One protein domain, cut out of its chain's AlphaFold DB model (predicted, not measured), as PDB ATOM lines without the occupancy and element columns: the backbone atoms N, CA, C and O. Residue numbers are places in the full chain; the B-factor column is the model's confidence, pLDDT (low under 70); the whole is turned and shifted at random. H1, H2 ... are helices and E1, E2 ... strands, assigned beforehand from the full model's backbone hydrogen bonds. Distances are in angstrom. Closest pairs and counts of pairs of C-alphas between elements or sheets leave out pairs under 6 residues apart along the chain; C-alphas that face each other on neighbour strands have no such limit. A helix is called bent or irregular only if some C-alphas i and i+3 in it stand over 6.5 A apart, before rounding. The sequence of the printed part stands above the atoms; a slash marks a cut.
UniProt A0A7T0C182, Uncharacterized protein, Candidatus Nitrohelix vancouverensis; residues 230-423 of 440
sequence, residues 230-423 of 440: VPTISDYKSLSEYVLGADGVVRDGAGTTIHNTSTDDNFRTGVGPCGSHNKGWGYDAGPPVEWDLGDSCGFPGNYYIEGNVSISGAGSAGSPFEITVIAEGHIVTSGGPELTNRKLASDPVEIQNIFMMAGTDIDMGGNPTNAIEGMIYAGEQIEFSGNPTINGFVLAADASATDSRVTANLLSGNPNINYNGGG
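AT A GLANCE: This is residues 230 to 423 of the 440 residues of an uncharacterized protein of Candidatus Nitrohelix vancouverensis (UniProt A0A7T0C182). From E6 to E19 the chain winds in stacked turns, a solenoid in which strands of successive turns line up side by side as walls. The sheet with E8 and the sheet E4 E5 E7 E9 E12 E15 E18 make two walls partly face to face, E13 E16 E19 make a small third wall, the hairpins of E1, E2 and E3 extend the first wall at one end, and H1 packs on that wall. The printed part has 194 residues, with H1 first and then E1 to E19; the class is mostly strand, though under half of the residues are in named elements. It is compact, with a radius of gyration of the C-alphas of 15.6 A and spans of 44 by 38 by 32 A.

IN THESE COORDINATES: H1, residues 233 to 239, begins at C-alpha (43.427, -98.936, -1.712) and is 11.1 A long. It is only just irregular: C-alphas 235 and 238 are 6.7 A apart. Then come E1 (242 to 244), E2 (249 to 252), E3 (257 to 260), E4 (281 to 284), E5 (290 to 293), E6 (301 to 305, 12.3 A), E7 (308 to 311), E8 (321 to 327, 17.7 A), E9 (331 to 333), E10 (339 to 341), E11 (354 to 358, 10.9 A), E12 (362 to 364), E13 (371 to 373), E14 (375 to 378), E15 (382 to 384), E16 (389 to 391), E17 (394 to 396), E18 (409 to 411) and E19 (416 to 418), which ends at C-alpha (42.227, -120.322, 11.981).

HOW THE PARTS SIT: The branched sheet is twisted. E8 has E6 on one side and E10 and E11 on the other side; N 303 and O 324 are 2.9 A apart, N 340 and O 321 2.9 A, N 325 and O 355 3.0 A. E11, E14 and E17 follow as parallel neighbours, with N 377 to O 356 and N 395 to O 376 both 2.9 A. E1 is parallel to E6, N 244 to O 304 2.9 A, and E1 E2 E3 form a meander, each strand the antiparallel neighbour of the one before, with N 243 to O 251 2.8 A and N 250 to O 259 2.9 A. The mixed sheet, E4 E5 E7 E9 E12 E15 E18, forms a sandwich with it, two sheets face to face, 9.7 A centre to centre where they face; N 311 and O 332 are 2.8 A apart. In E13 E16 E19, all parallel, N 391 and O 372 are 2.8 A apart. H1 is on the branched sheet at a height over the sheet of 8.0 A, its closest C-alphas to E6 being Lys 237 and Tyr 304, 5.6 A. In H1, 0 of 3 O i to N i+4 pairs are within hydrogen-bond range, against 3 of 4 O i to N i+3 pairs.

THE WHOLE: The farthest C-alphas, Thr 263 and Asn 420, are 48.0 A apart. The printed part has no cut. The links E3 to E4, E10 to E11 and E17 to E18 are long. Mean pLDDT of the printed part is 89.4; residues 267 to 279 and 296 are under 70.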
ATOM      1  N   VAL A 230      51.252-104.853  -1.773       85.75
ATOM      2  CA  VAL A 230      50.927-103.480  -1.353       85.75
ATOM      3  C   VAL A 230      49.876-102.907  -2.311       85.75
ATOM      4  O   VAL A 230      50.228-102.156  -3.217       85.75
ATOM      5  N   PRO A 231      48.600-103.329  -2.208       83.69
ATOM      6  CA  PRO A 231      47.536-102.820  -3.060       83.69
ATOM      7  C   PRO A 231      47.330-101.310  -2.917       83.69
ATOM      8  O   PRO A 231      47.335-100.762  -1.814       83.69
ATOM      9  N   THR A 232      47.007-100.661  -4.033       85.44
ATOM     10  CA  THR A 232      46.456 -99.305  -4.032       85.44
ATOM     11  C   THR A 232      45.007 -99.355  -3.553       85.44
ATOM     12  O   THR A 232      44.113 -99.834  -4.248       85.44
ATOM     13  N   ILE A 233      44.751 -98.849  -2.347       89.38
ATOM     14  CA  ILE A 233      43.427 -98.936  -1.712       89.38
ATOM     15  C   ILE A 233      42.320 -98.288  -2.551       89.38
ATOM     16  O   ILE A 233      41.202 -98.803  -2.596       89.38
ATOM     17  N   SER A 234      42.612 -97.188  -3.249       89.88
ATOM     18  CA  SER A 234      41.614 -96.469  -4.050       89.88
ATOM     19  C   SER A 234      41.025 -97.272  -5.207       89.88
ATOM     20  O   SER A 234      39.906 -96.975  -5.632       89.88
ATOM     21  N   ASP A 235      41.708 -98.315  -5.675       83.75
ATOM     22  CA  ASP A 235      41.230 -99.151  -6.784       83.75
ATOM     23  C   ASP A 235      39.951 -99.915  -6.401       83.75
ATOM     24  O   ASP A 235      39.060-100.150  -7.223       83.75
ATOM     25  N   TYR A 236      39.792-100.203  -5.108       88.62
ATOM     26  CA  TYR A 236      38.649-100.926  -4.555       88.62
ATOM     27  C   TYR A 236      37.398-100.062  -4.390       88.62
ATOM     28  O   TYR A 236      36.321-100.585  -4.100       88.62
ATOM     29  N   LYS A 237      37.492 -98.745  -4.612       91.25
ATOM     30  CA  LYS A 237      36.347 -97.831  -4.516       91.25
ATOM     31  C   LYS A 237      35.199 -98.243  -5.435       91.25
ATOM     32  O   LYS A 237      34.037 -98.169  -5.040       91.25
ATOM     33  N   SER A 238      35.525 -98.708  -6.640       86.88
ATOM     34  CA  SER A 238      34.550 -99.147  -7.648       86.88
ATOM     35  C   SER A 238      33.759-100.400  -7.246       86.88
ATOM     36  O   SER A 238      32.690-100.648  -7.799       86.88
ATOM     37  N   LEU A 239      34.256-101.160  -6.266       84.19
ATOM     38  CA  LEU A 239      33.657-102.401  -5.767       84.19
ATOM     39  C   LEU A 239      32.751-102.178  -4.544       84.19
ATOM     40  O   LEU A 239      32.157-103.122  -4.021       84.19
ATOM     41  N   SER A 240      32.664-100.939  -4.053       92.19
ATOM     42  CA  SER A 240      31.895-100.607  -2.854       92.19
ATOM     43  C   SER A 240      30.404-100.410  -3.145       92.19
ATOM     44  O   SER A 240      30.007 -99.834  -4.158       92.19
ATOM     45  N   GLU A 241      29.556-100.861  -2.218       93.94
ATOM     46  CA  GLU A 241      28.125-100.529  -2.214       93.94
ATOM     47  C   GLU A 241      27.911 -99.089  -1.724       93.94
ATOM     48  O   GLU A 241      26.961 -98.426  -2.151       93.94
ATOM     49  N   TYR A 242      28.807 -98.604  -0.852       94.94
ATOM     50  CA  TYR A 242      28.759 -97.272  -0.259       94.94
ATOM     51  C   TYR A 242      30.145 -96.624  -0.187       94.94
ATOM     52  O   TYR A 242      31.098 -97.223   0.310       94.94
ATOM     53  N   VAL A 243      30.220 -95.357  -0.595       97.25
ATOM     54  CA  VAL A 243      31.400 -94.496  -0.462       97.25
ATOM     55  C   VAL A 243      31.136 -93.440   0.604       97.25
ATOM     56  O   VAL A 243      30.228 -92.617   0.455       97.25
ATOM     57  N   LEU A 244      31.948 -93.437   1.657       96.19
ATOM     58  CA  LEU A 244      31.953 -92.419   2.707       96.19
ATOM     59  C   LEU A 244      33.070 -91.434   2.384       96.19
ATOM     60  O   LEU A 244      34.245 -91.717   2.610       96.19
ATOM     61  N   GLY A 245      32.691 -90.310   1.778       96.56
ATOM     62  CA  GLY A 245      33.653 -89.358   1.242       96.56
ATOM     63  C   GLY A 245      34.344 -88.523   2.317       96.56
ATOM     64  O   GLY A 245      33.767 -88.223   3.366       96.56
ATOM     65  N   ALA A 246      35.555 -88.056   2.017       96.44
ATOM     66  CA  ALA A 246      36.289 -87.139   2.889       96.44
ATOM     67  C   ALA A 246      35.553 -85.793   3.040       96.44
ATOM     68  O   ALA A 246      35.755 -85.056   4.004       96.44
ATOM     69  N   ASP A 247      34.660 -85.491   2.094       95.25
ATOM     70  CA  ASP A 247      33.783 -84.323   2.056       95.25
ATOM     71  C   ASP A 247      32.534 -84.435   2.951       95.25
ATOM     72  O   ASP A 247      31.705 -83.523   2.958       95.25
ATOM     73  N   GLY A 248      32.373 -85.540   3.689       93.19
ATOM     74  CA  GLY A 248      31.199 -85.785   4.530       93.19
ATOM     75  C   GLY A 248      29.957 -86.214   3.741       93.19
ATOM     76  O   GLY A 248      28.849 -86.259   4.283       93.19
ATOM     77  N   VAL A 249      30.108 -86.530   2.454       94.19
ATOM     78  CA  VAL A 249      29.008 -86.965   1.594       94.19
ATOM     79  C   VAL A 249      29.067 -88.478   1.411       94.19
ATOM     80  O   VAL A 249      30.071 -89.038   0.973       94.19
ATOM     81  N   VAL A 250      27.948 -89.138   1.701       93.81
ATOM     82  CA  VAL A 250      27.771 -90.575   1.489       93.81
ATOM     83  C   VAL A 250      27.152 -90.797   0.116       93.81
ATOM     84  O   VAL A 250      26.134 -90.180  -0.227       93.81
ATOM     85  N   ARG A 251      27.753 -91.685  -0.672       94.69
ATOM     86  CA  ARG A 251      27.290 -92.060  -2.012       94.69
ATOM     87  C   ARG A 251      27.048 -93.561  -2.089       94.69
ATOM     88  O   ARG A 251      27.718 -94.317  -1.396       94.69
ATOM     89  N   ASP A 252      26.096 -93.984  -2.912       93.88
ATOM     90  CA  ASP A 252      25.976 -95.394  -3.294       93.88
ATOM     91  C   ASP A 252      27.029 -95.779  -4.352       93.88
ATOM     92  O   ASP A 252      27.729 -94.915  -4.890       93.88
ATOM     93  N   GLY A 253      27.130 -97.071  -4.677       87.25
ATOM     94  CA  GLY A 253      28.053 -97.586  -5.697       87.25
ATOM     95  C   GLY A 253      27.819 -97.042  -7.116       87.25
ATOM     96  O   GLY A 253      28.698 -97.138  -7.965       87.25
ATOM     97  N   ALA A 254      26.667 -96.413  -7.390       90.88
ATOM     98  CA  ALA A 254      26.412 -95.702  -8.648       90.88
ATOM     99  C   ALA A 254      26.869 -94.228  -8.606       90.88
ATOM    100  O   ALA A 254      26.727 -93.502  -9.592       90.88
ATOM    101  N   GLY A 255      27.407 -93.771  -7.472       93.31
ATOM    102  CA  GLY A 255      27.837 -92.396  -7.235       93.31
ATOM    103  C   GLY A 255      26.705 -91.446  -6.836       93.31
ATOM    104  O   GLY A 255      26.934 -90.237  -6.727       93.31
ATOM    105  N   THR A 256      25.490 -91.948  -6.604       94.62
ATOM    106  CA  THR A 256      24.349 -91.129  -6.182       94.62
ATOM    107  C   THR A 256      24.536 -90.713  -4.734       94.62
ATOM    108  O   THR A 256      24.741 -91.553  -3.863       94.62
ATOM    109  N   THR A 257      24.421 -89.417  -4.441       93.44
ATOM    110  CA  THR A 257      24.417 -88.936  -3.055       93.44
ATOM    111  C   THR A 257      23.196 -89.466  -2.308       93.44
ATOM    112  O   THR A 257      22.062 -89.160  -2.680       93.44
ATOM    113  N   ILE A 258      23.437 -90.206  -1.225       89.25
ATOM    114  CA  ILE A 258      22.393 -90.731  -0.336       89.25
ATOM    115  C   ILE A 258      22.332 -89.995   1.009       89.25
ATOM    116  O   ILE A 258      21.302 -90.052   1.678       89.25
ATOM    117  N   HIS A 259      23.396 -89.277   1.393       88.62
ATOM    118  CA  HIS A 259      23.420 -88.402   2.574       88.62
ATOM    119  C   HIS A 259      24.521 -87.342   2.465       88.62
ATOM    120  O   HIS A 259      25.556 -87.593   1.849       88.62
ATOM    121  N   ASN A 260      24.332 -86.176   3.085       90.31
ATOM    122  CA  ASN A 260      25.354 -85.130   3.146       90.31
ATOM    123  C   ASN A 260      25.386 -84.474   4.534       90.31
ATOM    124  O   ASN A 260      24.473 -83.734   4.884       90.31
ATOM    125  N   THR A 261      26.461 -84.678   5.300       86.00
ATOM    126  CA  THR A 261      26.587 -84.176   6.686       86.00
ATOM    127  C   THR A 261      26.720 -82.654   6.814       86.00
ATOM    128  O   THR A 261      26.660 -82.122   7.921       86.00
ATOM    129  N   SER A 262      26.896 -81.928   5.704       84.81
ATOM    130  CA  SER A 262      26.878 -80.458   5.702       84.81
ATOM    131  C   SER A 262      25.464 -79.871   5.639       84.81
ATOM    132  O   SER A 262      25.249 -78.727   6.045       84.81
ATOM    133  N   THR A 263      24.500 -80.635   5.113       82.75
ATOM    134  CA  THR A 263      23.095 -80.217   4.962       82.75
ATOM    135  C   THR A 263      22.154 -80.984   5.875       82.75
ATOM    136  O   THR A 263      21.143 -80.440   6.316       82.75
ATOM    137  N   ASP A 264      22.499 -82.232   6.152       74.56
ATOM    138  CA  ASP A 264      21.842 -83.108   7.100       74.56
ATOM    139  C   ASP A 264      22.694 -83.172   8.370       74.56
ATOM    140  O   ASP A 264      23.914 -83.023   8.313       74.56
ATOM    141  N   ASP A 265      22.084 -83.449   9.523       73.31
ATOM    142  CA  ASP A 265      22.862 -83.857  10.696       73.31
ATOM    143  C   ASP A 265      23.729 -85.092  10.366       73.31
ATOM    144  O   ASP A 265      23.596 -85.724   9.309       73.31
ATOM    145  N   ASN A 266      24.604 -85.478  11.297       70.00
ATOM    146  CA  ASN A 266      25.449 -86.655  11.135       70.00
ATOM    147  C   ASN A 266      24.638 -87.883  10.661       70.00
ATOM    148  O   ASN A 266      23.457 -88.020  11.013       70.00
ATOM    149  N   PHE A 267      25.256 -88.796   9.904       67.94
ATOM    150  CA  PHE A 267      24.634 -90.032   9.399       67.94
ATOM    151  C   PHE A 267      24.410 -91.060  10.533       67.94
ATOM    152  O   PHE A 267      24.618 -92.255  10.369       67.94
ATOM    153  N   ARG A 268      23.939 -90.565  11.689       66.06
ATOM    154  CA  ARG A 268      23.541 -91.242  12.932       66.06
ATOM    155  C   ARG A 268      22.224 -90.744  13.523       66.06
ATOM    156  O   ARG A 268      21.577 -91.455  14.284       66.06
ATOM    157  N   THR A 269      21.805 -89.504  13.255       49.06
ATOM    158  CA  THR A 269      20.706 -88.904  14.030       49.06
ATOM    159  C   THR A 269      19.334 -89.227  13.424       49.06
ATOM    160  O   THR A 269      18.859 -88.625  12.459       49.06
ATOM    161  N   GLY A 270      18.660 -90.204  14.032       49.00
ATOM    162  CA  GLY A 270      17.229 -90.462  13.891       49.00
ATOM    163  C   GLY A 270      16.625 -90.782  15.259       49.00
ATOM    164  O   GLY A 270      17.183 -91.560  16.024       49.00
ATOM    165  N   VAL A 271      15.489 -90.172  15.611       43.03
ATOM    166  CA  VAL A 271      14.814 -90.435  16.893       43.03
ATOM    167  C   VAL A 271      14.096 -91.791  16.810       43.03
ATOM    168  O   VAL A 271      13.012 -91.892  16.242       43.03
ATOM    169  N   GLY A 272      14.718 -92.848  17.337       50.97
ATOM    170  CA  GLY A 272      14.201 -94.225  17.366       50.97
ATOM    171  C   GLY A 272      15.308 -95.239  17.057       50.97
ATOM    172  O   GLY A 272      16.320 -94.840  16.497       50.97
ATOM    173  N   PRO A 273      15.141 -96.538  17.380       52.62
ATOM    174  CA  PRO A 273      16.239 -97.501  17.354       52.62
ATOM    175  C   PRO A 273      16.884 -97.737  15.987       52.62
ATOM    176  O   PRO A 273      17.895 -98.404  16.022       52.62
ATOM    177  N   CYS A 274      16.343 -97.211  14.870       55.91
ATOM    178  CA  CYS A 274      17.062 -96.896  13.613       55.91
ATOM    179  C   CYS A 274      16.356 -95.826  12.729       55.91
ATOM    180  O   CYS A 274      16.649 -95.707  11.542       55.91
ATOM    181  N   GLY A 275      15.406 -95.036  13.258       54.22
ATOM    182  CA  GLY A 275      14.635 -94.056  12.460       54.22
ATOM    183  C   GLY A 275      14.037 -94.603  11.141       54.22
ATOM    184  O   GLY A 275      13.863 -95.803  10.969       54.22
ATOM    185  N   SER A 276      13.688 -93.719  10.198       50.25
ATOM    186  CA  SER A 276      13.325 -94.082   8.809       50.25
ATOM    187  C   SER A 276      14.528 -94.113   7.860       50.25
ATOM    188  O   SER A 276      14.358 -94.289   6.654       50.25
ATOM    189  N   HIS A 277      15.731 -93.860   8.378       52.41
ATOM    190  CA  HIS A 277      16.965 -93.718   7.615       52.41
ATOM    191  C   HIS A 277      18.035 -94.525   8.356       52.41
ATOM    192  O   HIS A 277      18.384 -94.157   9.475       52.41
ATOM    193  N   ASN A 278      18.503 -95.623   7.755       55.62
ATOM    194  CA  ASN A 278      19.572 -96.466   8.295       55.62
ATOM    195  C   ASN A 278      20.875 -95.652   8.317       55.62
ATOM    196  O   ASN A 278      21.545 -95.488   7.300       55.62
ATOM    197  N   LYS A 279      21.154 -95.069   9.479       69.69
ATOM    198  CA  LYS A 279      22.176 -94.068   9.742       69.69
ATOM    199  C   LYS A 279      23.022 -94.563  10.917       69.69
ATOM    200  O   LYS A 279      22.599 -94.369  12.050       69.69
ATOM    201  N   GLY A 280      24.156 -95.223  10.658       80.88
ATOM    202  CA  GLY A 280      25.081 -95.678  11.715       80.88
ATOM    203  C   GLY A 280      26.469 -95.032  11.710       80.88
ATOM    204  O   GLY A 280      27.227 -95.171  12.676       80.88
ATOM    205  N   TRP A 281      26.804 -94.271  10.664       89.81
ATOM    206  CA  TRP A 281      28.136 -93.687  10.498       89.81
ATOM    207  C   TRP A 281      28.206 -92.234  10.951       89.81
ATOM    208  O   TRP A 281      27.404 -91.393  10.559       89.81
ATOM    209  N   GLY A 282      29.180 -91.934  11.796       89.62
ATOM    210  CA  GLY A 282      29.448 -90.607  12.311       89.62
ATOM    211  C   GLY A 282      30.614 -89.987  11.564       89.62
ATOM    212  O   GLY A 282      31.674 -90.581  11.555       89.62
ATOM    213  N   TYR A 283      30.441 -88.809  10.981       92.25
ATOM    214  CA  TYR A 283      31.503 -88.041  10.338       92.25
ATOM    215  C   TYR A 283      32.152 -87.047  11.306       92.25
ATOM    216  O   TYR A 283      31.436 -86.276  11.958       92.25
ATOM    217  N   ASP A 284      33.482 -87.030  11.341       93.00
ATOM    218  CA  ASP A 284      34.309 -85.961  11.893       93.00
ATOM    219  C   ASP A 284      35.195 -85.374  10.781       93.00
ATOM    220  O   ASP A 284      35.998 -86.065  10.156       93.00
ATOM    221  N   ALA A 285      35.044 -84.068  10.541       91.88
ATOM    222  CA  ALA A 285      35.780 -83.319   9.523       91.88
ATOM    223  C   ALA A 285      37.217 -82.949   9.945       91.88
ATOM    224  O   ALA A 285      37.844 -82.098   9.304       91.88
ATOM    225  N   GLY A 286      37.714 -83.495  11.062       86.81
ATOM    226  CA  GLY A 286      39.075 -83.282  11.545       86.81
ATOM    227  C   GLY A 286      40.152 -83.608  10.496       86.81
ATOM    228  O   GLY A 286      39.874 -84.259   9.495       86.81
ATOM    229  N   PRO A 287      41.395 -83.118  10.664       86.50
ATOM    230  CA  PRO A 287      42.547 -83.619   9.926       86.50
ATOM    231  C   PRO A 287      43.314 -84.654  10.777       86.50
ATOM    232  O   PRO A 287      43.934 -84.256  11.770       86.50
ATOM    233  N   PRO A 288      43.358 -85.942  10.395       89.56
ATOM    234  CA  PRO A 288      42.656 -86.581   9.271       89.56
ATOM    235  C   PRO A 288      41.149 -86.769   9.518       89.56
ATOM    236  O   PRO A 288      40.702 -86.747  10.665       89.56
ATOM    237  N   VAL A 289      40.389 -86.934   8.429       95.38
ATOM    238  CA  VAL A 289      38.937 -87.186   8.466       95.38
ATOM    239  C   VAL A 289      38.683 -88.539   9.114       95.38
ATOM    240  O   VAL A 289      39.415 -89.489   8.836       95.38
ATOM    241  N   GLU A 290      37.630 -88.644   9.922       96.31
ATOM    242  CA  GLU A 290      37.258 -89.893  10.584       96.31
ATOM    243  C   GLU A 290      35.772 -90.218  10.402       96.31
ATOM    244  O   GLU A 290      34.893 -89.361  10.541       96.31
ATOM    245  N   TRP A 291      35.497 -91.489  10.108       95.62
ATOM    246  CA  TRP A 291      34.166 -92.072  10.095       95.62
ATOM    247  C   TRP A 291      34.039 -93.120  11.204       95.62
ATOM    248  O   TRP A 291      34.687 -94.162  11.189       95.62
ATOM    249  N   ASP A 292      33.169 -92.863  12.171       93.19
ATOM    250  CA  ASP A 292      32.930 -93.752  13.304       93.19
ATOM    251  C   ASP A 292      31.683 -94.618  13.030       93.19
ATOM    252  O   ASP A 292      30.664 -94.108  12.564       93.19
ATOM    253  N   LEU A 293      31.679 -95.900  13.392       91.31
ATOM    254  CA  LEU A 293      30.515 -96.798  13.435       91.31
ATOM    255  C   LEU A 293      30.278 -97.234  14.888       91.31
ATOM    256  O   LEU A 293      31.046 -98.000  15.475       91.31
ATOM    257  N   GLY A 294      29.216 -96.700  15.485       77.88
ATOM    258  CA  GLY A 294      28.951 -96.792  16.922       77.88
ATOM    259  C   GLY A 294      27.586 -97.383  17.259       77.88
ATOM    260  O   GLY A 294      27.277 -97.576  18.435       77.88
ATOM    261  N   ASP A 295      26.769 -97.674  16.248       72.38
ATOM    262  CA  ASP A 295      25.492 -98.358  16.389       72.38
ATOM    263  C   ASP A 295      25.238 -99.313  15.209       72.38
ATOM    264  O   ASP A 295      25.932 -99.310  14.193       72.38
ATOM    265  N   SER A 296      24.235-100.182  15.356       69.00
ATOM    266  CA  SER A 296      23.870-101.185  14.351       69.00
ATOM    267  C   SER A 296      22.906-100.663  13.278       69.00
ATOM    268  O   SER A 296      22.229-101.474  12.646       69.00
ATOM    269  N   CYS A 297      22.770 -99.345  13.107       74.88
ATOM    270  CA  CYS A 297      21.821 -98.757  12.161       74.88
ATOM    271  C   CYS A 297      22.425 -98.418  10.807       74.88
ATOM    272  O   CYS A 297      21.710 -97.896   9.955       74.88
ATOM    273  N   GLY A 298      23.702 -98.725  10.571       78.94
ATOM    274  CA  GLY A 298      24.274 -98.687   9.227       78.94
ATOM    275  C   GLY A 298      23.550 -99.643   8.271       78.94
ATOM    276  O   GLY A 298      22.879-100.588   8.686       78.94
ATOM    277  N   PHE A 299      23.686 -99.415   6.966       85.94
ATOM    278  CA  PHE A 299      23.284-100.421   5.986       85.94
ATOM    279  C   PHE A 299      24.298-101.573   6.001       85.94
ATOM    280  O   PHE A 299      25.498-101.310   6.019       85.94
ATOM    281  N   PRO A 300      23.889-102.844   5.966       90.12
ATOM    282  CA  PRO A 300      24.829-103.902   5.624       90.12
ATOM    283  C   PRO A 300      25.469-103.617   4.262       90.12
ATOM    284  O   PRO A 300      24.751-103.214   3.341       90.12
ATOM    285  N   GLY A 301      26.781-103.809   4.131       92.56
ATOM    286  CA  GLY A 301      27.417-103.670   2.825       92.56
ATOM    287  C   GLY A 301      28.934-103.544   2.792       92.56
ATOM    288  O   GLY A 301      29.605-103.564   3.824       92.56
ATOM    289  N   ASN A 302      29.445-103.415   1.567       94.19
ATOM    290  CA  ASN A 302      30.842-103.098   1.269       94.19
ATOM    291  C   ASN A 302      31.045-101.581   1.324       94.19
ATOM    292  O   ASN A 302      30.491-100.847   0.500       94.19
ATOM    293  N   TYR A 303      31.843-101.114   2.279       96.19
ATOM    294  CA  TYR A 303      32.129 -99.702   2.482       96.19
ATOM    295  C   TYR A 303      33.533 -99.357   2.007       96.19
ATOM    296  O   TYR A 303      34.504 -99.982   2.434       96.19
ATOM    297  N   TYR A 304      33.630 -98.316   1.185       97.81
ATOM    298  CA  TYR A 304      34.877 -97.622   0.903       97.81
ATOM    299  C   TYR A 304      34.879 -96.265   1.616       97.81
ATOM    300  O   TYR A 304      33.936 -95.482   1.469       97.81
ATOM    301  N   ILE A 305      35.916 -95.991   2.401       98.19
ATOM    302  CA  ILE A 305      36.011 -94.812   3.258       98.19
ATOM    303  C   ILE A 305      37.247 -93.996   2.879       98.19
ATOM    304  O   ILE A 305      38.381 -94.461   2.986       98.19
ATOM    305  N   GLU A 306      37.012 -92.747   2.492       97.44
ATOM    306  CA  GLU A 306      38.053 -91.742   2.271       97.44
ATOM    307  C   GLU A 306      38.406 -91.090   3.619       97.44
ATOM    308  O   GLU A 306      37.861 -90.047   3.995       97.44
ATOM    309  N   GLY A 307      39.261 -91.755   4.396       97.12
ATOM    310  CA  GLY A 307      39.691 -91.308   5.721       97.12
ATOM    311  C   GLY A 307      39.936 -92.461   6.691       97.12
ATOM    312  O   GLY A 307      40.074 -93.615   6.285       97.12
ATOM    313  N   ASN A 308      39.978 -92.125   7.978       98.00
ATOM    314  CA  ASN A 308      40.114 -93.076   9.075       98.00
ATOM    315  C   ASN A 308      38.763 -93.658   9.479       98.00
ATOM    316  O   ASN A 308      37.714 -93.034   9.295       98.00
ATOM    317  N   VAL A 309      38.800 -94.837  10.087       97.88
ATOM    318  CA  VAL A 309      37.620 -95.540  10.578       97.88
ATOM    319  C   VAL A 309      37.788 -95.919  12.044       97.88
ATOM    320  O   VAL A 309      38.780 -96.536  12.425       97.88
ATOM    321  N   SER A 310      36.760 -95.646  12.845       96.25
ATOM    322  CA  SER A 310      36.596 -96.205  14.190       96.25
ATOM    323  C   SER A 310      35.324 -97.044  14.245       96.25
ATOM    324  O   SER A 310      34.273 -96.629  13.775       96.25
ATOM    325  N   ILE A 311      35.384 -98.244  14.815       95.00
ATOM    326  CA  ILE A 311      34.227 -99.122  15.006       95.00
ATOM    327  C   ILE A 311      34.168 -99.510  16.475       95.00
ATOM    328  O   ILE A 311      34.847-100.436  16.916       95.00
ATOM    329  N   SER A 312      33.361 -98.794  17.255       89.44
ATOM    330  CA  SER A 312      33.227 -99.035  18.698       89.44
ATOM    331  C   SER A 312      32.034 -99.923  19.070       89.44
ATOM    332  O   SER A 312      31.929-100.386  20.207       89.44
ATOM    333  N   GLY A 313      31.101-100.133  18.138       78.81
ATOM    334  CA  GLY A 313      29.907-100.937  18.376       78.81
ATOM    335  C   GLY A 313      29.046-101.083  17.127       78.81
ATOM    336  O   GLY A 313      28.730-100.100  16.470       78.81
ATOM    337  N   ALA A 314      28.661-102.318  16.813       86.81
ATOM    338  CA  ALA A 314      27.662-102.665  15.807       86.81
ATOM    339  C   ALA A 314      27.265-104.137  15.988       86.81
ATOM    340  O   ALA A 314      28.043-104.938  16.508       86.81
ATOM    341  N   GLY A 315      26.055-104.486  15.555       88.50
ATOM    342  CA  GLY A 315      25.547-105.856  15.597       88.50
ATOM    343  C   GLY A 315      25.289-106.411  17.002       88.50
ATOM    344  O   GLY A 315      25.355-105.721  18.019       88.50
ATOM    345  N   SER A 316      24.933-107.693  17.045       89.38
ATOM    346  CA  SER A 316      24.795-108.485  18.273       89.38
ATOM    347  C   SER A 316      25.110-109.956  17.991       89.38
ATOM    348  O   SER A 316      24.988-110.391  16.853       89.38
ATOM    349  N   ALA A 317      25.413-110.762  19.012       86.75
ATOM    350  CA  ALA A 317      25.768-112.176  18.826       86.75
ATOM    351  C   ALA A 317      24.717-112.998  18.042       86.75
ATOM    352  O   ALA A 317      25.053-113.949  17.342       86.75
ATOM    353  N   GLY A 318      23.427-112.647  18.158       88.62
ATOM    354  CA  GLY A 318      22.334-113.304  17.425       88.62
ATOM    355  C   GLY A 318      22.027-112.694  16.054       88.62
ATOM    356  O   GLY A 318      21.287-113.290  15.276       88.62
ATOM    357  N   SER A 319      22.564-111.508  15.773       89.25
ATOM    358  CA  SER A 319      22.416-110.791  14.507       89.25
ATOM    359  C   SER A 319      23.658-109.920  14.288       89.25
ATOM    360  O   SER A 319      23.593-108.709  14.540       89.25
ATOM    361  N   PRO A 320      24.800-110.523  13.902       92.06
ATOM    362  CA  PRO A 320      26.012-109.770  13.607       92.06
ATOM    363  C   PRO A 320      25.758-108.763  12.484       92.06
ATOM    364  O   PRO A 320      24.930-109.003  11.603       92.06
ATOM    365  N   PHE A 321      26.445-107.628  12.525       92.56
ATOM    366  CA  PHE A 321      26.366-106.626  11.473       92.56
ATOM    367  C   PHE A 321      27.248-107.048  10.297       92.56
ATOM    368  O   PHE A 321      28.440-107.290  10.467       92.56
ATOM    369  N   GLU A 322      26.643-107.190   9.122       93.31
ATOM    370  CA  GLU A 322      27.317-107.669   7.917       93.31
ATOM    371  C   GLU A 322      28.012-106.506   7.195       93.31
ATOM    372  O   GLU A 322      27.351-105.598   6.687       93.31
ATOM    373  N   ILE A 323      29.346-106.523   7.175       94.25
ATOM    374  CA  ILE A 323      30.165-105.410   6.699       94.25
ATOM    375  C   ILE A 323      31.503-105.881   6.115       94.25
ATOM    376  O   ILE A 323      32.128-106.802   6.640       94.25
ATOM    377  N   THR A 324      31.953-105.182   5.076       96.00
ATOM    378  CA  THR A 324      33.353-105.136   4.630       96.00
ATOM    379  C   THR A 324      33.809-103.682   4.675       96.00
ATOM    380  O   THR A 324      33.074-102.799   4.232       96.00
ATOM    381  N   VAL A 325      34.999-103.422   5.219       97.31
ATOM    382  CA  VAL A 325      35.540-102.061   5.385       97.31
ATOM    383  C   VAL A 325      36.847-101.922   4.628       97.31
ATOM    384  O   VAL A 325      37.806-102.637   4.905       97.31
ATOM    385  N   ILE A 326      36.890-100.968   3.705       97.94
ATOM    386  CA  ILE A 326      38.093-100.576   2.979       97.94
ATOM    387  C   ILE A 326      38.314 -99.088   3.243       97.94
ATOM    388  O   ILE A 326      37.470 -98.275   2.876       97.94
ATOM    389  N   ALA A 327      39.407 -98.727   3.907       98.19
ATOM    390  CA  ALA A 327      39.687 -97.355   4.320       98.19
ATOM    391  C   ALA A 327      41.036 -96.883   3.775       98.19
ATOM    392  O   ALA A 327      42.019 -97.617   3.846       98.19
ATOM    393  N   GLU A 328      41.095 -95.658   3.247       97.31
ATOM    394  CA  GLU A 328      42.364 -95.048   2.818       97.31
ATOM    395  C   GLU A 328      43.319 -94.792   3.994       97.31
ATOM    396  O   GLU A 328      44.532 -94.852   3.817       97.31
ATOM    397  N   GLY A 329      42.775 -94.510   5.182       97.50
ATOM    398  CA  GLY A 329      43.530 -94.359   6.423       97.50
ATOM    399  C   GLY A 329      43.522 -95.628   7.274       97.50
ATOM    400  O   GLY A 329      43.456 -96.744   6.750       97.50
ATOM    401  N   HIS A 330      43.565 -95.456   8.597       98.31
ATOM    402  CA  HIS A 330      43.572 -96.581   9.529       98.31
ATOM    403  C   HIS A 330      42.166 -97.085   9.860       98.31
ATOM    404  O   HIS A 330      41.175 -96.357   9.751       98.31
ATOM    405  N   ILE A 331      42.087 -98.319  10.363       98.50
ATOM    406  CA  ILE A 331      40.867 -98.895  10.939       98.50
ATOM    407  C   ILE A 331      41.121 -99.265  12.401       98.50
ATOM    408  O   ILE A 331      41.996-100.070  12.715       98.50
ATOM    409  N   VAL A 332      40.305 -98.728  13.305       97.50
ATOM    410  CA  VAL A 332      40.291 -99.089  14.726       97.50
ATOM    411  C   VAL A 332      39.004 -99.831  15.045       97.50
ATOM    412  O   VAL A 332      37.914 -99.346  14.751       97.50
ATOM    413  N   THR A 333      39.091-100.969  15.730       95.56
ATOM    414  CA  THR A 333      37.919-101.630  16.317       95.56
ATOM    415  C   THR A 333      38.040-101.689  17.832       95.56
ATOM    416  O   THR A 333      39.050-102.130  18.373       95.56
ATOM    417  N   SER A 334      36.995-101.291  18.549       91.75
ATOM    418  CA  SER A 334      36.950-101.308  20.013       91.75
ATOM    419  C   SER A 334      35.553-101.683  20.513       91.75
ATOM    420  O   SER A 334      34.627-101.819  19.730       91.75
ATOM    421  N   GLY A 335      35.375-101.929  21.813       86.56
ATOM    422  CA  GLY A 335      34.040-102.178  22.388       86.56
ATOM    423  C   GLY A 335      33.401-103.545  22.078       86.56
ATOM    424  O   GLY A 335      32.395-103.881  22.693       86.56
ATOM    425  N   GLY A 336      34.020-104.370  21.224       88.19
ATOM    426  CA  GLY A 336      33.558-105.723  20.884       88.19
ATOM    427  C   GLY A 336      32.361-105.736  19.925       88.19
ATOM    428  O   GLY A 336      31.323-106.287  20.288       88.19
ATOM    429  N   PRO A 337      32.473-105.121  18.733       91.94
ATOM    430  CA  PRO A 337      31.396-105.112  17.756       91.94
ATOM    431  C   PRO A 337      31.201-106.528  17.203       91.94
ATOM    432  O   PRO A 337      32.167-107.218  16.892       91.94
ATOM    433  N   GLU A 338      29.956-106.964  17.070       93.81
ATOM    434  CA  GLU A 338      29.626-108.281  16.529       93.81
ATOM    435  C   GLU A 338      29.465-108.141  15.012       93.81
ATOM    436  O   GLU A 338      28.394-107.773  14.524       93.81
ATOM    437  N   LEU A 339      30.554-108.368  14.274       93.69
ATOM    438  CA  LEU A 339      30.663-108.120  12.834       93.69
ATOM    439  C   LEU A 339      30.840-109.421  12.061       93.69
ATOM    440  O   LEU A 339      31.650-110.261  12.441       93.69
ATOM    441  N   THR A 340      30.157-109.567  10.933       93.50
ATOM    442  CA  THR A 340      30.402-110.661   9.987       93.50
ATOM    443  C   THR A 340      30.734-110.102   8.617       93.50
ATOM    444  O   THR A 340      30.359-108.973   8.304       93.50
ATOM    445  N   ASN A 341      31.449-110.876   7.807       93.44
ATOM    446  CA  ASN A 341      31.883-110.387   6.513       93.44
ATOM    447  C   ASN A 341      30.712-110.213   5.546       93.44
ATOM    448  O   ASN A 341      29.854-111.099   5.470       93.44
ATOM    449  N   ARG A 342      30.712-109.126   4.770       93.25
ATOM    450  CA  ARG A 342      29.748-108.936   3.684       93.25
ATOM    451  C   ARG A 342      30.060-109.900   2.546       93.25
ATOM    452  O   ARG A 342      31.167-109.937   2.022       93.25
ATOM    453  N   LYS A 343      29.068-110.718   2.175       91.38
ATOM    454  CA  LYS A 343      29.203-111.699   1.089       91.38
ATOM    455  C   LYS A 343      28.049-111.588   0.114       91.38
ATOM    456  O   LYS A 343      26.963-112.130   0.328       91.38
ATOM    457  N   LEU A 344      28.306-110.907  -0.993       86.50
ATOM    458  CA  LEU A 344      27.387-110.840  -2.115       86.50
ATOM    459  C   LEU A 344      27.709-111.928  -3.131       86.50
ATOM    460  O   LEU A 344      28.822-112.019  -3.628       86.50
ATOM    461  N   ALA A 345      26.708-112.728  -3.497       85.81
ATOM    462  CA  ALA A 345      26.876-113.792  -4.490       85.81
ATOM    463  C   ALA A 345      27.212-113.276  -5.904       85.81
ATOM    464  O   ALA A 345      27.636-114.065  -6.746       85.81
ATOM    465  N   SER A 346      26.973-111.990  -6.176       80.31
ATOM    466  CA  SER A 346      27.385-111.315  -7.411       80.31
ATOM    467  C   SER A 346      28.877-111.013  -7.455       80.31
ATOM    468  O   SER A 346      29.417-110.859  -8.547       80.31
ATOM    469  N   ASP A 347      29.519-110.913  -6.294       81.75
ATOM    470  CA  ASP A 347      30.907-110.494  -6.200       81.75
ATOM    471  C   ASP A 347      31.817-111.711  -6.399       81.75
ATOM    472  O   ASP A 347      31.475-112.821  -5.969       81.75
ATOM    473  N   PRO A 348      32.996-111.538  -7.013       80.19
ATOM    474  CA  PRO A 348      34.009-112.582  -7.042       80.19
ATOM    475  C   PRO A 348      34.386-113.051  -5.629       80.19
ATOM    476  O   PRO A 348      34.302-112.299  -4.652       80.19
ATOM    477  N   VAL A 349      34.807-114.312  -5.502       82.25
ATOM    478  CA  VAL A 349      35.082-114.936  -4.194       82.25
ATOM    479  C   VAL A 349      36.188-114.206  -3.426       82.25
ATOM    480  O   VAL A 349      36.160-114.138  -2.203       82.25
ATOM    481  N   GLU A 350      37.147-113.637  -4.142       84.50
ATOM    482  CA  GLU A 350      38.250-112.848  -3.618       84.50
ATOM    483  C   GLU A 350      37.803-111.506  -3.026       84.50
ATOM    484  O   GLU A 350      38.346-111.100  -2.000       84.50
ATOM    485  N   ILE A 351      36.758-110.879  -3.578       85.00
ATOM    486  CA  ILE A 351      36.131-109.685  -2.990       85.00
ATOM    487  C   ILE A 351      35.356-110.077  -1.729       85.00
ATOM    488  O   ILE A 351      35.528-109.467  -0.678       85.00
ATOM    489  N   GLN A 352      34.593-111.175  -1.788       88.31
ATOM    490  CA  GLN A 352      33.872-111.734  -0.630       88.31
ATOM    491  C   GLN A 352      34.790-112.234   0.499       88.31
ATOM    492  O   GLN A 352      34.305-112.612   1.571       88.31
ATOM    493  N   ASN A 353      36.101-112.304   0.265       91.50
ATOM    494  CA  ASN A 353      37.085-112.656   1.278       91.50
ATOM    495  C   ASN A 353      37.674-111.429   1.979       91.50
ATOM    496  O   ASN A 353      38.385-111.621   2.957       91.50
ATOM    497  N   ILE A 354      37.414-110.198   1.534       93.31
ATOM    498  CA  ILE A 354      37.887-108.993   2.226       93.31
ATOM    499  C   ILE A 354      36.990-108.753   3.434       93.31
ATOM    500  O   ILE A 354      35.797-108.540   3.251       93.31
ATOM    501  N   PHE A 355      37.553-108.746   4.642       96.25
ATOM    502  CA  PHE A 355      36.842-108.253   5.823       96.25
ATOM    503  C   PHE A 355      37.215-106.804   6.123       96.25
ATOM    504  O   PHE A 355      36.349-105.928   6.160       96.25
ATOM    505  N   MET A 356      38.513-106.548   6.297       97.25
ATOM    506  CA  MET A 356      39.051-105.214   6.554       97.25
ATOM    507  C   MET A 356      40.328-104.986   5.754       97.25
ATOM    508  O   MET A 356      41.210-105.845   5.727       97.25
ATOM    509  N   MET A 357      40.427-103.817   5.132       97.69
ATOM    510  CA  MET A 357      41.607-103.368   4.409       97.69
ATOM    511  C   MET A 357      41.862-101.895   4.729       97.69
ATOM    512  O   MET A 357      41.010-101.054   4.454       97.69
ATOM    513  N   ALA A 358      43.012-101.590   5.317       98.12
ATOM    514  CA  ALA A 358      43.435-100.230   5.633       98.12
ATOM    515  C   ALA A 358      44.640 -99.840   4.775       98.12
ATOM    516  O   ALA A 358      45.536-100.660   4.563       98.12
ATOM    517  N   GLY A 359      44.674 -98.593   4.306       96.69
ATOM    518  CA  GLY A 359      45.841 -98.033   3.623       96.69
ATOM    519  C   GLY A 359      47.013 -97.783   4.558       96.69
ATOM    520  O   GLY A 359      48.157 -97.898   4.128       96.69
ATOM    521  N   THR A 360      46.727 -97.518   5.834       97.44
ATOM    522  CA  THR A 360      47.733 -97.392   6.891       97.44
ATOM    523  C   THR A 360      47.574 -98.530   7.904       97.44
ATOM    524  O   THR A 360      47.784 -99.694   7.557       97.44
ATOM    525  N   ASP A 361      47.175 -98.226   9.134       98.31
ATOM    526  CA  ASP A 361      47.209 -99.146  10.264       98.31
ATOM    527  C   ASP A 361      45.889 -99.892  10.494       98.31
ATOM    528  O   ASP A 361      44.796 -99.407  10.186       98.31
ATOM    529  N   ILE A 362      45.971-101.046  11.158       98.38
ATOM    530  CA  ILE A 362      44.811-101.678  11.803       98.38
ATOM    531  C   ILE A 362      45.081-101.883  13.291       98.38
ATOM    532  O   ILE A 362      45.993-102.613  13.664       98.38
ATOM    533  N   ASP A 363      44.223-101.321  14.143       97.62
ATOM    534  CA  ASP A 363      44.195-101.580  15.588       97.62
ATOM    535  C   ASP A 363      42.903-102.319  15.960       97.62
ATOM    536  O   ASP A 363      41.815-101.743  16.062       97.62
ATOM    537  N   MET A 364      43.024-103.631  16.146       95.62
ATOM    538  CA  MET A 364      41.924-104.522  16.476       95.62
ATOM    539  C   MET A 364      41.891-104.845  17.975       95.62
ATOM    540  O   MET A 364      42.510-105.793  18.477       95.62
ATOM    541  N   GLY A 365      41.093-104.069  18.699       92.94
ATOM    542  CA  GLY A 365      40.695-104.338  20.075       92.94
ATOM    543  C   GLY A 365      39.344-105.052  20.205       92.94
ATOM    544  O   GLY A 365      38.647-105.357  19.238       92.94
ATOM    545  N   GLY A 366      38.929-105.282  21.453       89.50
ATOM    546  CA  GLY A 366      37.613-105.842  21.778       89.50
ATOM    547  C   GLY A 366      37.541-107.373  21.779       89.50
ATOM    548  O   GLY A 366      38.525-108.076  21.571       89.50
ATOM    549  N   ASN A 367      36.361-107.900  22.105       90.50
ATOM    550  CA  ASN A 367      36.131-109.336  22.293       90.50
ATOM    551  C   ASN A 367      34.795-109.755  21.660       90.50
ATOM    552  O   ASN A 367      33.862-110.064  22.407       90.50
ATOM    553  N   PRO A 368      34.668-109.709  20.320       91.44
ATOM    554  CA  PRO A 368      33.467-110.206  19.658       91.44
ATOM    555  C   PRO A 368      33.250-111.683  19.990       91.44
ATOM    556  O   PRO A 368      34.208-112.451  20.121       91.44
ATOM    557  N   THR A 369      31.992-112.083  20.148       91.81
ATOM    558  CA  THR A 369      31.633-113.478  20.424       91.81
ATOM    559  C   THR A 369      31.451-114.292  19.149       91.81
ATOM    560  O   THR A 369      31.658-115.509  19.170       91.81
ATOM    561  N   ASN A 370      31.096-113.648  18.036       92.69
ATOM    562  CA  ASN A 370      31.036-114.286  16.734       92.69
ATOM    563  C   ASN A 370      32.433-114.457  16.106       92.69
ATOM    564  O   ASN A 370      33.372-113.713  16.385       92.69
ATOM    565  N   ALA A 371      32.557-115.446  15.220       93.19
ATOM    566  CA  ALA A 371      33.740-115.570  14.382       93.19
ATOM    567  C   ALA A 371      33.664-114.569  13.223       93.19
ATOM    568  O   ALA A 371      32.632-114.462  12.553       93.19
ATOM    569  N   ILE A 372      34.767-113.871  12.997       93.12
ATOM    570  CA  ILE A 372      35.019-113.044  11.823       93.12
ATOM    571  C   ILE A 372      35.556-113.963  10.725       93.12
ATOM    572  O   ILE A 372      36.343-114.869  11.000       93.12
ATOM    573  N   GLU A 373      35.136-113.755   9.483       93.19
ATOM    574  CA  GLU A 373      35.631-114.509   8.330       93.19
ATOM    575  C   GLU A 373      36.317-113.565   7.352       93.19
ATOM    576  O   GLU A 373      35.835-112.460   7.144       93.19
ATOM    577  N   GLY A 374      37.393-114.020   6.714       93.69
ATOM    578  CA  GLY A 374      38.064-113.269   5.658       93.69
ATOM    579  C   GLY A 374      39.441-112.734   6.041       93.69
ATOM    580  O   GLY A 374      40.012-113.058   7.082       93.69
ATOM    581  N   MET A 375      39.996-111.963   5.121       95.81
ATOM    582  CA  MET A 375      41.301-111.338   5.189       95.81
ATOM    583  C   MET A 375      41.224-110.014   5.945       95.81
ATOM    584  O   MET A 375      40.308-109.213   5.731       95.81
ATOM    585  N   ILE A 376      42.239-109.780   6.770       97.56
ATOM    586  CA  ILE A 376      42.535-108.484   7.377       97.56
ATOM    587  C   ILE A 376      43.881-108.019   6.819       97.56
ATOM    588  O   ILE A 376      44.863-108.755   6.906       97.56
ATOM    589  N   TYR A 377      43.918-106.823   6.238       97.50
ATOM    590  CA  TYR A 377      45.112-106.250   5.619       97.50
ATOM    591  C   TYR A 377      45.374-104.834   6.135       97.50
ATOM    592  O   TYR A 377      44.486-103.987   6.055       97.50
ATOM    593  N   ALA A 378      46.595-104.576   6.598       98.19
ATOM    594  CA  ALA A 378      47.110-103.238   6.878       98.19
ATOM    595  C   ALA A 378      48.233-102.890   5.886       98.19
ATOM    596  O   ALA A 378      49.139-103.703   5.673       98.19
ATOM    597  N   GLY A 379      48.178-101.699   5.287       96.25
ATOM    598  CA  GLY A 379      49.258-101.171   4.451       96.25
ATOM    599  C   GLY A 379      50.515-100.837   5.258       96.25
ATOM    600  O   GLY A 379      51.630-101.044   4.787       96.25
ATOM    601  N   GLU A 380      50.339-100.403   6.504       96.38
ATOM    602  CA  GLU A 380      51.403-100.130   7.470       96.38
ATOM    603  C   GLU A 380      51.409-101.221   8.550       96.38
ATOM    604  O   GLU A 380      51.675-102.386   8.231       96.38
ATOM    605  N   GLN A 381      51.133-100.879   9.812       97.69
ATOM    606  CA  GLN A 381      51.267-101.799  10.934       97.69
ATOM    607  C   GLN A 381      49.927-102.371  11.410       97.69
ATOM    608  O   GLN A 381      48.848-101.809  11.217       97.69
ATOM    609  N   ILE A 382      49.996-103.519  12.090       97.94
ATOM    610  CA  ILE A 382      48.828-104.156  12.706       97.94
ATOM    611  C   ILE A 382      49.011-104.391  14.208       97.94
ATOM    612  O   ILE A 382      50.002-104.975  14.640       97.94
ATOM    613  N   GLU A 383      48.030-103.996  15.018       97.56
ATOM    614  CA  GLU A 383      47.995-104.266  16.457       97.56
ATOM    615  C   GLU A 383      46.708-104.982  16.858       97.56
ATOM    616  O   GLU A 383      45.603-104.531  16.581       97.56
ATOM    617  N   PHE A 384      46.840-106.121  17.533       96.44
ATOM    618  CA  PHE A 384      45.729-106.896  18.072       96.44
ATOM    619  C   PHE A 384      45.844-106.943  19.591       96.44
ATOM    620  O   PHE A 384      46.638-107.708  20.147       96.44
ATOM    621  N   SER A 385      45.004-106.171  20.272       94.56
ATOM    622  CA  SER A 385      44.910-106.156  21.739       94.56
ATOM    623  C   SER A 385      43.718-106.969  22.270       94.56
ATOM    624  O   SER A 385      43.648-107.292  23.459       94.56
ATOM    625  N   GLY A 386      42.776-107.325  21.388       92.06
ATOM    626  CA  GLY A 386      41.558-108.075  21.694       92.06
ATOM    627  C   GLY A 386      41.685-109.604  21.669       92.06
ATOM    628  O   GLY A 386      42.759-110.170  21.474       92.06
ATOM    629  N   ASN A 387      40.555-110.297  21.835       93.94
ATOM    630  CA  ASN A 387      40.464-111.760  21.708       93.94
ATOM    631  C   ASN A 387      39.476-112.214  20.603       93.94
ATOM    632  O   ASN A 387      38.611-113.049  20.881       93.94
ATOM    633  N   PRO A 388      39.535-111.672  19.369       94.06
ATOM    634  CA  PRO A 388      38.634-112.093  18.298       94.06
ATOM    635  C   PRO A 388      38.911-113.535  17.852       94.06
ATOM    636  O   PRO A 388      40.036-114.034  17.941       94.06
ATOM    637  N   THR A 389      37.883-114.195  17.315       95.88
ATOM    638  CA  THR A 389      38.061-115.416  16.516       95.88
ATOM    639  C   THR A 389      38.010-115.050  15.038       95.88
ATOM    640  O   THR A 389      37.014-114.490  14.593       95.88
ATOM    641  N   ILE A 390      39.058-115.373  14.285       96.31
ATOM    642  CA  ILE A 390      39.207-115.045  12.863       96.31
ATOM    643  C   ILE A 390      39.393-116.338  12.072       96.31
ATOM    644  O   ILE A 390      40.315-117.109  12.324       96.31
ATOM    645  N   ASN A 391      38.528-116.565  11.091       96.62
ATOM    646  CA  ASN A 391      38.642-117.623  10.096       96.62
ATOM    647  C   ASN A 391      39.136-117.007   8.783       96.62
ATOM    648  O   ASN A 391      38.345-116.552   7.955       96.62
ATOM    649  N   GLY A 392      40.450-116.975   8.605       96.19
ATOM    650  CA  GLY A 392      41.095-116.252   7.519       96.19
ATOM    651  C   GLY A 392      42.560-115.996   7.828       96.19
ATOM    652  O   GLY A 392      43.154-116.729   8.615       96.19
ATOM    653  N   PHE A 393      43.140-114.981   7.202       96.50
ATOM    654  CA  PHE A 393      44.545-114.634   7.377       96.50
ATOM    655  C   PHE A 393      44.717-113.125   7.558       96.50
ATOM    656  O   PHE A 393      43.861-112.333   7.161       96.50
ATOM    657  N   VAL A 394      45.822-112.754   8.193       97.62
ATOM    658  CA  VAL A 394      46.165-111.383   8.561       97.62
ATOM    659  C   VAL A 394      47.478-111.009   7.890       97.62
ATOM    660  O   VAL A 394      48.450-111.764   7.971       97.62
ATOM    661  N   LEU A 395      47.507-109.850   7.244       97.00
ATOM    662  CA  LEU A 395      48.688-109.306   6.587       97.00
ATOM    663  C   LEU A 395      48.971-107.889   7.070       97.00
ATOM    664  O   LEU A 395      48.045-107.089   7.210       97.00
ATOM    665  N   ALA A 396      50.251-107.579   7.240       97.56
ATOM    666  CA  ALA A 396      50.729-106.208   7.342       97.56
ATOM    667  C   ALA A 396      51.863-106.004   6.338       97.56
ATOM    668  O   ALA A 396      52.865-106.725   6.372       97.56
ATOM    669  N   ALA A 397      51.696-105.055   5.423       94.81
ATOM    670  CA  ALA A 397      52.733-104.728   4.455       94.81
ATOM    671  C   ALA A 397      53.891-103.936   5.075       94.81
ATOM    672  O   ALA A 397      54.922-103.819   4.427       94.81
ATOM    673  N   ASP A 398      53.741-103.430   6.305       94.75
ATOM    674  CA  ASP A 398      54.770-102.664   7.016       94.75
ATOM    675  C   ASP A 398      55.392-101.565   6.141       94.75
ATOM    676  O   ASP A 398      56.602-101.328   6.154       94.75
ATOM    677  N   ALA A 399      54.559-100.897   5.336       90.25
ATOM    678  CA  ALA A 399      55.003 -99.757   4.558       90.25
ATOM    679  C   ALA A 399      55.506 -98.634   5.483       90.25
ATOM    680  O   ALA A 399      55.357 -98.658   6.709       90.25
ATOM    681  N   SER A 400      56.139 -97.625   4.882       88.75
ATOM    682  CA  SER A 400      56.654 -96.476   5.631       88.75
ATOM    683  C   SER A 400      55.546 -95.840   6.470       88.75
ATOM    684  O   SER A 400      54.596 -95.335   5.889       88.75
ATOM    685  N   ALA A 401      55.714 -95.819   7.796       87.88
ATOM    686  CA  ALA A 401      54.726 -95.289   8.733       87.88
ATOM    687  C   ALA A 401      54.400 -93.812   8.444       87.88
ATOM    688  O   ALA A 401      55.203 -92.910   8.730       87.88
ATOM    689  N   THR A 402      53.240 -93.569   7.839       89.69
ATOM    690  CA  THR A 402      52.644 -92.244   7.646       89.69
ATOM    691  C   THR A 402      51.568 -91.958   8.688       89.69
ATOM    692  O   THR A 402      51.293 -90.785   8.967       89.69
ATOM    693  N   ASP A 403      51.030 -93.004   9.314       90.62
ATOM    694  CA  ASP A 403      50.194 -92.945  10.502       90.62
ATOM    695  C   ASP A 403      51.032 -93.213  11.771       90.62
ATOM    696  O   ASP A 403      52.195 -93.609  11.733       90.62
ATOM    697  N   SER A 404      50.473 -92.887  12.932       92.19
ATOM    698  CA  SER A 404      51.076 -93.148  14.245       92.19
ATOM    699  C   SER A 404      50.138 -93.914  15.172       92.19
ATOM    700  O   SER A 404      50.390 -93.984  16.380       92.19
ATOM    701  N   ARG A 405      49.030 -94.441  14.632       95.69
ATOM    702  CA  ARG A 405      48.036 -95.179  15.401       95.69
ATOM    703  C   ARG A 405      48.641 -96.455  15.960       95.69
ATOM    704  O   ARG A 405      48.475 -96.719  17.151       95.69
ATOM    705  N   VAL A 406      49.348 -97.198  15.119       96.56
ATOM    706  CA  VAL A 406      50.104 -98.384  15.491       96.56
ATOM    707  C   VAL A 406      51.573 -98.121  15.191       96.56
ATOM    708  O   VAL A 406      51.931 -97.528  14.188       96.56
ATOM    709  N   THR A 407      52.460 -98.524  16.100       95.06
ATOM    710  CA  THR A 407      53.904 -98.264  15.940       95.06
ATOM    711  C   THR A 407      54.725 -99.521  15.674       95.06
ATOM    712  O   THR A 407      55.939 -99.429  15.513       95.06
ATOM    713  N   ALA A 408      54.106-100.703  15.738       96.06
ATOM    714  CA  ALA A 408      54.755-101.993  15.524       96.06
ATOM    715  C   ALA A 408      53.717-103.083  15.236       96.06
ATOM    716  O   ALA A 408      52.622-103.041  15.798       96.06
ATOM    717  N   ASN A 409      54.090-104.111  14.465       98.19
ATOM    718  CA  ASN A 409      53.223-105.274  14.293       98.19
ATOM    719  C   ASN A 409      53.195-106.114  15.576       98.19
ATOM    720  O   ASN A 409      54.193-106.731  15.973       98.19
ATOM    721  N   LEU A 410      52.042-106.131  16.239       97.75
ATOM    722  CA  LEU A 410      51.893-106.683  17.577       97.75
ATOM    723  C   LEU A 410      50.591-107.465  17.726       97.75
ATOM    724  O   LEU A 410      49.500-106.924  17.630       97.75
ATOM    725  N   LEU A 411      50.696-108.732  18.109       97.19
ATOM    726  CA  LEU A 411      49.589-109.483  18.692       97.19
ATOM    727  C   LEU A 411      49.836-109.570  20.197       97.19
ATOM    728  O   LEU A 411      50.765-110.248  20.630       97.19
ATOM    729  N   SER A 412      49.043-108.870  21.005       93.44
ATOM    730  CA  SER A 412      49.188-108.825  22.469       93.44
ATOM    731  C   SER A 412      47.989-109.356  23.248       93.44
ATOM    732  O   SER A 412      48.130-109.723  24.420       93.44
ATOM    733  N   GLY A 413      46.827-109.461  22.603       89.88
ATOM    734  CA  GLY A 413      45.669-110.167  23.139       89.88
ATOM    735  C   GLY A 413      45.788-111.696  23.046       89.88
ATOM    736  O   GLY A 413      46.872-112.274  22.977       89.88
ATOM    737  N   ASN A 414      44.648-112.384  23.041       95.06
ATOM    738  CA  ASN A 414      44.558-113.834  22.834       95.06
ATOM    739  C   ASN A 414      43.597-114.165  21.674       95.06
ATOM    740  O   ASN A 414      42.628-114.904  21.877       95.06
ATOM    741  N   PRO A 415      43.812-113.611  20.464       96.25
ATOM    742  CA  PRO A 415      43.018-113.979  19.300       96.25
ATOM    743  C   PRO A 415      43.141-115.475  18.983       96.25
ATOM    744  O   PRO A 415      44.178-116.105  19.221       96.25
ATOM    745  N   ASN A 416      42.085-116.031  18.392       97.44
ATOM    746  CA  ASN A 416      42.113-117.345  17.760       97.44
ATOM    747  C   ASN A 416      42.024-117.172  16.243       97.44
ATOM    748  O   ASN A 416      40.966-116.824  15.728       97.44
ATOM    749  N   ILE A 417      43.124-117.404  15.536       97.81
ATOM    750  CA  ILE A 417      43.214-117.271  14.081       97.81
ATOM    751  C   ILE A 417      43.291-118.676  13.484       97.81
ATOM    752  O   ILE A 417      44.190-119.454  13.800       97.81
ATOM    753  N   ASN A 418      42.336-119.024  12.631       97.88
ATOM    754  CA  ASN A 418      42.227-120.322  11.981       97.88
ATOM    755  C   ASN A 418      42.338-120.159  10.464       97.88
ATOM    756  O   ASN A 418      41.484-119.529   9.837       97.88
ATOM    757  N   TYR A 419      43.363-120.772   9.869       97.69
ATOM    758  CA  TYR A 419      43.639-120.653   8.444       97.69
ATOM    759  C   TYR A 419      44.077-121.971   7.802       97.69
ATOM    760  O   TYR A 419      45.009-122.640   8.252       97.69
ATOM    761  N   ASN A 420      43.431-122.325   6.688       95.31
ATOM    762  CA  ASN A 420      43.650-123.594   5.986       95.31
ATOM    763  C   ASN A 420      44.275-123.447   4.584       95.31
ATOM    764  O   ASN A 420      44.267-124.408   3.817       95.31
ATOM    765  N   GLY A 421      44.807-122.270   4.226       87.44
ATOM    766  CA  GLY A 421      45.591-122.090   2.988       87.44
ATOM    767  C   GLY A 421      44.780-121.916   1.701       87.44
ATOM    768  O   GLY A 421      45.342-121.954   0.609       87.44
ATOM    769  N   GLY A 422      43.457-121.770   1.810       82.56
ATOM    770  CA  GLY A 422      42.551-121.629   0.663       82.56
ATOM    771  C   GLY A 422      42.028-120.213   0.420       82.56
ATOM    772  O   GLY A 422      41.319-120.008  -0.560       82.56
ATOM    773  N   GLY A 423      42.335-119.258   1.303       83.12
ATOM    774  CA  GLY A 423      41.861-117.881   1.174       83.12
ATOM    775  C   GLY A 423      42.570-117.175   0.022       83.12
ATOM    776  O   GLY A 423      43.797-117.163  -0.025       83.12
TER     777      GLY A 423